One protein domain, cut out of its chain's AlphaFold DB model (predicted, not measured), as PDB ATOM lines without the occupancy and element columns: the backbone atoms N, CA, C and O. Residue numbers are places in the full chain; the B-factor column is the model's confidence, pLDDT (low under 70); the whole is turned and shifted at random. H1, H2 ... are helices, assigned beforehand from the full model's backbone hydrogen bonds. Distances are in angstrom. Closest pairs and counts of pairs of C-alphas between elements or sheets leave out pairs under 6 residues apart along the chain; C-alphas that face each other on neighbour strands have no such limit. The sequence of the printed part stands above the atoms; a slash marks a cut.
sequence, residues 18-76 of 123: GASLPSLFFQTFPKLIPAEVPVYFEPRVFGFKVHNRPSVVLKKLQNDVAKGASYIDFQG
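What this domain is: This is residues 18 to 76 of the 123 residues of an uncharacterized protein of Perkinsus olseni (UniProt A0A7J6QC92). Little regular structure: an open loop of chain with two short helices set far apart, H1 near one end and H2 on the returning limb. From H1 a long link runs out to a turn at residues 44 to 49, which sticks out, and folds back to H2; a tail then heads back toward the H1 end. The 59 printed residues hold H1, then H2, and no named strand; the class is all helix, with only 19 residues in named elements. The whole is only just extended, close to loose, with a radius of gyration of the C-alphas of 15.8 A and spans of 46 by 32 by 22 A.

Where its parts are: H1, residues 21 to 28, begins at C-alpha 21 (-18.567, 39.919, 39.486). H2, residues 56 to 66, measures 15.4 A and ends at C-alpha 66 (-32.037, 22.430, 57.163).

How they stand to each other: H1 and H2 are apart. Residues 44 to 45 pair antiparallel with 48 to 49. In H2 every O i to N i+4 pair is within hydrogen-bond range; in H1, 3 of 4.

The domain as a whole: The C-alphas farthest apart, Thr 28 and Phe 46, are 46.5 A apart. The printed part has no cut. The H1 to H2 link is long, 27 residues. Residues 68 to 76 have pLDDT under 70.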
ATOM      1  N   GLY A  18     -13.285  38.400  36.512       92.31
ATOM      2  CA  GLY A  18     -13.107  38.563  37.951       92.31
ATOM      3  C   GLY A  18     -14.034  37.667  38.785       92.31
ATOM      4  O   GLY A  18     -15.198  37.431  38.464       92.31
ATOM      5  N   ALA A  19     -13.523  37.173  39.915       93.88
ATOM      6  CA  ALA A  19     -14.269  36.268  40.797       93.88
ATOM      7  C   ALA A  19     -15.423  36.954  41.558       93.88
ATOM      8  O   ALA A  19     -16.358  36.286  41.999       93.88
ATOM      9  N   SER A  20     -15.365  38.279  41.728       94.12
ATOM     10  CA  SER A  20     -16.336  39.067  42.501       94.12
ATOM     11  C   SER A  20     -17.570  39.489  41.704       94.12
ATOM     12  O   SER A  20     -18.588  39.834  42.310       94.12
ATOM     13  N   LEU A  21     -17.506  39.438  40.369       94.25
ATOM     14  CA  LEU A  21     -18.567  39.919  39.486       94.25
ATOM     15  C   LEU A  21     -19.932  39.278  39.796       94.25
ATOM     16  O   LEU A  21     -20.882  40.031  40.016       94.25
ATOM     17  N   PRO A  22     -20.076  37.940  39.916       91.62
ATOM     18  CA  PRO A  22     -21.384  37.334  40.170       91.62
ATOM     19  C   PRO A  22     -22.031  37.828  41.469       91.62
ATOM     20  O   PRO A  22     -23.229  38.100  41.500       91.62
ATOM     21  N   SER A  23     -21.238  37.978  42.531       89.38
ATOM     22  CA  SER A  23     -21.729  38.415  43.841       89.38
ATOM     23  C   SER A  23     -22.145  39.887  43.827       89.38
ATOM     24  O   SER A  23     -23.238  40.219  44.283       89.38
ATOM     25  N   LEU A  24     -21.304  40.764  43.266       92.31
ATOM     26  CA  LEU A  24     -21.590  42.198  43.196       92.31
ATOM     27  C   LEU A  24     -22.807  42.485  42.305       92.31
ATOM     28  O   LEU A  24     -23.637  43.319  42.655       92.31
ATOM     29  N   PHE A  25     -22.955  41.754  41.199       93.12
ATOM     30  CA  PHE A  25     -24.065  41.923  40.262       93.12
ATOM     31  C   PHE A  25     -25.441  41.716  40.917       93.12
ATOM     32  O   PHE A  25     -26.358  42.511  40.710       93.12
ATOM     33  N   PHE A  26     -25.597  40.679  41.746       89.00
ATOM     34  CA  PHE A  26     -26.863  40.439  42.448       89.00
ATOM     35  C   PHE A  26     -27.072  41.372  43.645       89.00
ATOM     36  O   PHE A  26     -28.218  41.638  44.008       89.00
ATOM     37  N   GLN A  27     -26.000  41.924  44.220       89.44
ATOM     38  CA  GLN A  27     -26.106  42.969  45.237       89.44
ATOM     39  C   GLN A  27     -26.602  44.296  44.642       89.44
ATOM     40  O   GLN A  27     -27.394  44.990  45.278       89.44
ATOM     41  N   THR A  28     -26.177  44.649  43.422       93.94
ATOM     42  CA  THR A  28     -26.633  45.872  42.739       93.94
ATOM     43  C   THR A  28     -28.021  45.717  42.121       93.94
ATOM     44  O   THR A  28     -28.789  46.678  42.094       93.94
ATOM     45  N   PHE A  29     -28.372  44.515  41.649       89.94
ATOM     46  CA  PHE A  29     -29.649  44.233  40.986       89.94
ATOM     47  C   PHE A  29     -30.427  43.093  41.667       89.94
ATOM     48  O   PHE A  29     -30.591  42.016  41.086       89.94
ATOM     49  N   PRO A  30     -30.999  43.323  42.865       84.56
ATOM     50  CA  PRO A  30     -31.665  42.266  43.634       84.56
ATOM     51  C   PRO A  30     -32.911  41.698  42.937       84.56
ATOM     52  O   PRO A  30     -33.260  40.540  43.133       84.56
ATOM     53  N   LYS A  31     -33.555  42.483  42.063       87.06
ATOM     54  CA  LYS A  31     -34.741  42.062  41.295       87.06
ATOM     55  C   LYS A  31     -34.445  41.000  40.227       87.06
ATOM     56  O   LYS A  31     -35.381  40.424  39.689       87.06
ATOM     57  N   LEU A  32     -33.171  40.794  39.877       88.75
ATOM     58  CA  LEU A  32     -32.740  39.800  38.886       88.75
ATOM     59  C   LEU A  32     -32.352  38.463  39.523       88.75
ATOM     60  O   LEU A  32     -32.022  37.520  38.804       88.75
ATOM     61  N   ILE A  33     -32.374  38.370  40.856       86.31
ATOM     62  CA  ILE A  33     -32.243  37.085  41.534       86.31
ATOM     63  C   ILE A  33     -33.479  36.272  41.136       86.31
ATOM     64  O   ILE A  33     -34.593  36.783  41.276       86.31
ATOM     65  N   PRO A  34     -33.321  35.047  40.597       83.38
ATOM     66  CA  PRO A  34     -34.477  34.232  40.236       83.38
ATOM     67  C   PRO A  34     -35.401  34.103  41.460       83.38
ATOM     68  O   PRO A  34     -34.905  34.196  42.577       83.38
ATOM     69  N   ALA A  35     -36.710  33.913  41.296       78.56
ATOM     70  CA  ALA A  35     -37.643  33.708  42.419       78.56
ATOM     71  C   ALA A  35     -37.920  32.211  42.696       78.56
ATOM     72  O   ALA A  35     -38.506  31.839  43.708       78.56
ATOM     73  N   GLU A  36     -37.516  31.341  41.770       80.44
ATOM     74  CA  GLU A  36     -37.999  29.967  41.712       80.44
ATOM     75  C   GLU A  36     -36.980  28.957  42.236       80.44
ATOM     76  O   GLU A  36     -35.784  29.003  41.932       80.44
ATOM     77  N   VAL A  37     -37.492  27.974  42.979       77.00
ATOM     78  CA  VAL A  37     -36.710  26.820  43.421       77.00
ATOM     79  C   VAL A  37     -36.247  26.030  42.192       77.00
ATOM     80  O   VAL A  37     -37.064  25.702  41.328       77.00
ATOM     81  N   PRO A  38     -34.955  25.665  42.097       81.69
ATOM     82  CA  PRO A  38     -34.452  24.914  40.959       81.69
ATOM     83  C   PRO A  38     -35.158  23.563  40.831       81.69
ATOM     84  O   PRO A  38     -35.197  22.761  41.768       81.69
ATOM     85  N   VAL A  39     -35.666  23.289  39.630       86.31
ATOM     86  CA  VAL A  39     -36.276  22.002  39.293       86.31
ATOM     87  C   VAL A  39     -35.212  20.909  39.373       86.31
ATOM     88  O   VAL A  39     -34.154  20.987  38.745       86.31
ATOM     89  N   TYR A  40     -35.487  19.872  40.159       90.25
ATOM     90  CA  TYR A  40     -34.583  18.742  40.321       90.25
ATOM     91  C   TYR A  40     -34.953  17.597  39.376       90.25
ATOM     92  O   TYR A  40     -36.120  17.324  39.105       90.25
ATOM     93  N   PHE A  41     -33.936  16.884  38.899       91.50
ATOM     94  CA  PHE A  41     -34.141  15.671  38.114       91.50
ATOM     95  C   PHE A  41     -34.642  14.523  39.002       91.50
ATOM     96  O   PHE A  41     -34.071  14.277  40.072       91.50
ATOM     97  N   GLU A  42     -35.670  13.805  38.541       91.94
ATOM     98  CA  GLU A  42     -36.175  12.579  39.163       91.94
ATOM     99  C   GLU A  42     -35.747  11.351  38.334       91.94
ATOM    100  O   GLU A  42     -36.249  11.157  37.223       91.94
ATOM    101  N   PRO A  43     -34.825  10.508  38.839       93.25
ATOM    102  CA  PRO A  43     -34.319   9.374  38.078       93.25
ATOM    103  C   PRO A  43     -35.392   8.299  37.899       93.25
ATOM    104  O   PRO A  43     -35.946   7.776  38.873       93.25
ATOM    105  N   ARG A  44     -35.653   7.942  36.638       93.81
ATOM    106  CA  ARG A  44     -36.636   6.929  36.242       93.81
ATOM    107  C   ARG A  44     -36.031   5.923  35.268       93.81
ATOM    108  O   ARG A  44     -35.294   6.308  34.365       93.81
ATOM    109  N   VAL A  45     -36.375   4.648  35.436       94.44
ATOM    110  CA  VAL A  45     -35.997   3.536  34.550       94.44
ATOM    111  C   VAL A  45     -37.280   2.812  34.157       94.44
ATOM    112  O   VAL A  45     -38.022   2.372  35.031       94.44
ATOM    113  N   PHE A  46     -37.594   2.760  32.858       96.12
ATOM    114  CA  PHE A  46     -38.877   2.244  32.342       96.12
ATOM    115  C   PHE A  46     -40.119   2.836  33.046       96.12
ATOM    116  O   PHE A  46     -41.105   2.149  33.279       96.12
ATOM    117  N   GLY A  47     -40.063   4.115  33.435       94.06
ATOM    118  CA  GLY A  47     -41.148   4.809  34.145       94.06
ATOM    119  C   GLY A  47     -41.146   4.639  35.669       94.06
ATOM    120  O   GLY A  47     -41.727   5.474  36.370       94.06
ATOM    121  N   PHE A  48     -40.427   3.648  36.201       95.25
ATOM    122  CA  PHE A  48     -40.296   3.412  37.638       95.25
ATOM    123  C   PHE A  48     -39.240   4.321  38.263       95.25
ATOM    124  O   PHE A  48     -38.150   4.501  37.716       95.25
ATOM    125  N   LYS A  49     -39.557   4.892  39.428       93.75
ATOM    126  CA  LYS A  49     -38.628   5.736  40.191       93.75
ATOM    127  C   LYS A  49     -37.503   4.886  40.773       93.75
ATOM    128  O   LYS A  49     -37.753   3.827  41.347       93.75
ATOM    129  N   VAL A  50     -36.270   5.373  40.676       93.81
ATOM    130  CA  VAL A  50     -35.121   4.699  41.292       93.81
ATOM    131  C   VAL A  50     -35.159   4.907  42.807       93.81
ATOM    132  O   VAL A  50     -35.135   6.040  43.292       93.81
ATOM    133  N   HIS A  51     -35.205   3.812  43.568       92.38
ATOM    134  CA  HIS A  51     -35.254   3.870  45.027       92.38
ATOM    135  C   HIS A  51     -33.959   4.447  45.621       92.38
ATOM    136  O   HIS A  51     -32.853   4.093  45.209       92.38
ATOM    137  N   ASN A  52     -34.114   5.331  46.612       88.88
ATOM    138  CA  ASN A  52     -33.041   5.903  47.431       88.88
ATOM    139  C   ASN A  52     -31.881   6.562  46.648       88.88
ATOM    140  O   ASN A  52     -30.734   6.588  47.096       88.88
ATOM    141  N   ARG A  53     -32.164   7.118  45.463       88.94
ATOM    142  CA  ARG A  53     -31.194   7.913  44.697       88.94
ATOM    143  C   ARG A  53     -31.735   9.304  44.381       88.94
ATOM    144  O   ARG A  53     -32.150   9.553  43.253       88.94
ATOM    145  N   PRO A  54     -31.728  10.231  45.353       86.31
ATOM    146  CA  PRO A  54     -32.099  11.610  45.083       86.31
ATOM    147  C   PRO A  54     -31.006  12.309  44.267       86.31
ATOM    148  O   PRO A  54     -29.810  12.034  44.428       86.31
ATOM    149  N   SER A  55     -31.414  13.229  43.392       89.06
ATOM    150  CA  SER A  55     -30.481  14.027  42.599       89.06
ATOM    151  C   SER A  55     -29.676  14.988  43.477       89.06
ATOM    152  O   SER A  55     -30.065  15.346  44.590       89.06
ATOM    153  N   VAL A  56     -28.523  15.421  42.961       89.00
ATOM    154  CA  VAL A  56     -27.617  16.341  43.670       89.00
ATOM    155  C   VAL A  56     -28.323  17.649  44.038       89.00
ATOM    156  O   VAL A  56     -28.067  18.197  45.106       89.00
ATOM    157  N   VAL A  57     -29.222  18.132  43.176       88.56
ATOM    158  CA  VAL A  57     -30.011  19.348  43.418       88.56
ATOM    159  C   VAL A  57     -30.964  19.148  44.594       88.56
ATOM    160  O   VAL A  57     -30.947  19.950  45.517       88.56
ATOM    161  N   LEU A  58     -31.711  18.042  44.618       88.12
ATOM    162  CA  LEU A  58     -32.644  17.731  45.705       88.12
ATOM    163  C   LEU A  58     -31.911  17.640  47.056       88.12
ATOM    164  O   LEU A  58     -32.318  18.268  48.029       88.12
ATOM    165  N   LYS A  59     -30.772  16.933  47.100       88.88
ATOM    166  CA  LYS A  59     -29.946  16.835  48.318       88.88
ATOM    167  C   LYS A  59     -29.489  18.207  48.823       88.88
ATOM    168  O   LYS A  59     -29.466  18.439  50.026       88.88
ATOM    169  N   LYS A  60     -29.103  19.109  47.914       88.31
ATOM    170  CA  LYS A  60     -28.701  20.476  48.272       88.31
ATOM    171  C   LYS A  60     -29.878  21.262  48.834       88.31
ATOM    172  O   LYS A  60     -29.753  21.766  49.937       88.31
ATOM    173  N   LEU A  61     -31.029  21.236  48.162       85.75
ATOM    174  CA  LEU A  61     -32.240  21.908  48.636       85.75
ATOM    175  C   LEU A  61     -32.644  21.458  50.045       85.75
ATOM    176  O   LEU A  61     -32.962  22.289  50.885       85.75
ATOM    177  N   GLN A  62     -32.574  20.158  50.341       86.75
ATOM    178  CA  GLN A  62     -32.851  19.643  51.687       86.75
ATOM    179  C   GLN A  62     -31.875  20.190  52.737       86.75
ATOM    180  O   GLN A  62     -32.292  20.564  53.831       86.75
ATOM    181  N   ASN A  63     -30.584  20.266  52.402       88.56
ATOM    182  CA  ASN A  63     -29.568  20.828  53.291       88.56
ATOM    183  C   ASN A  63     -29.727  22.341  53.474       88.56
ATOM    184  O   ASN A  63     -29.484  22.846  54.565       88.56
ATOM    185  N   ASP A  64     -30.114  23.054  52.419       83.62
ATOM    186  CA  ASP A  64     -30.327  24.498  52.443       83.62
ATOM    187  C   ASP A  64     -31.524  24.830  53.349       83.62
ATOM    188  O   ASP A  64     -31.410  25.671  54.240       83.62
ATOM    189  N   VAL A  65     -32.614  24.061  53.239       80.50
ATOM    190  CA  VAL A  65     -33.759  24.132  54.160       80.50
ATOM    191  C   VAL A  65     -33.340  23.821  55.600       80.50
ATOM    192  O   VAL A  65     -33.704  24.558  56.512       80.50
ATOM    193  N   ALA A  66     -32.530  22.779  55.825       79.44
ATOM    194  CA  ALA A  66     -32.037  22.430  57.163       79.44
ATOM    195  C   ALA A  66     -31.146  23.522  57.785       79.44
ATOM    196  O   ALA A  66     -31.070  23.641  59.005       79.44
ATOM    197  N   LYS A  67     -30.488  24.335  56.952       81.31
ATOM    198  CA  LYS A  67     -29.684  25.492  57.367       81.31
ATOM    199  C   LYS A  67     -30.501  26.781  57.496       81.31
ATOM    200  O   LYS A  67     -29.920  27.829  57.761       81.31
ATOM    201  N   GLY A  68     -31.821  26.720  57.310       68.19
ATOM    202  CA  GLY A  68     -32.705  27.882  57.378       68.19
ATOM    203  C   GLY A  68     -32.571  28.833  56.186       68.19
ATOM    204  O   GLY A  68     -32.991  29.983  56.282       68.19
ATOM    205  N   ALA A  69     -31.991  28.389  55.067       68.69
ATOM    206  CA  ALA A  69     -31.943  29.189  53.852       68.69
ATOM    207  C   ALA A  69     -33.340  29.220  53.215       68.69
ATOM    208  O   ALA A  69     -33.786  28.250  52.601       68.69
ATOM    209  N   SER A  70     -34.042  30.340  53.372       62.47
ATOM    210  CA  SER A  70     -35.249  30.629  52.608       62.47
ATOM    211  C   SER A  70     -34.857  31.196  51.253       62.47
ATOM    212  O   SER A  70     -34.079  32.148  51.165       62.47
ATOM    213  N   TYR A  71     -35.429  30.634  50.197       62.66
ATOM    214  CA  TYR A  71     -35.411  31.276  48.899       62.66
ATOM    215  C   TYR A  71     -36.120  32.631  49.038       62.66
ATOM    216  O   TYR A  71     -37.263  32.673  49.489       62.66
ATOM    217  N   ILE A  72     -35.424  33.733  48.754       58.06
ATOM    218  CA  ILE A  72     -36.001  35.076  48.865       58.06
ATOM    219  C   ILE A  72     -37.112  35.224  47.830       58.06
ATOM    220  O   ILE A  72     -36.861  35.338  46.633       58.06
ATOM    221  N   ASP A  73     -38.351  35.189  48.303       51.50
ATOM    222  CA  ASP A  73     -39.510  35.440  47.471       51.50
ATOM    223  C   ASP A  73     -39.722  36.956  47.372       51.50
ATOM    224  O   ASP A  73     -40.180  37.606  48.312       51.50
ATOM    225  N   PHE A  74     -39.330  37.547  46.242       52.44
ATOM    226  CA  PHE A  74     -39.660  38.940  45.926       52.44
ATOM    227  C   PHE A  74     -41.067  39.077  45.316       52.44
ATOM    228  O   PHE A  74     -41.409  40.161  44.828       52.44
ATOM    229  N   GLN A  75     -41.908  38.030  45.335       48.66
ATOM    230  CA  GLN A  75     -43.321  38.151  44.975       48.66
ATOM    231  C   GLN A  75     -44.084  38.935  46.052       48.66
ATOM    232  O   GLN A  75     -44.763  38.405  46.921       48.66
ATOM    233  N   GLY A  76     -43.952  40.256  45.960       39.84
ATOM    234  CA  GLY A  76     -44.607  41.239  46.810       39.84
ATOM    235  C   GLY A  76     -44.758  42.595  46.125       39.84
ATOM    236  O   GLY A  76     -44.734  43.625  46.786       39.84
TER     237      GLY A  76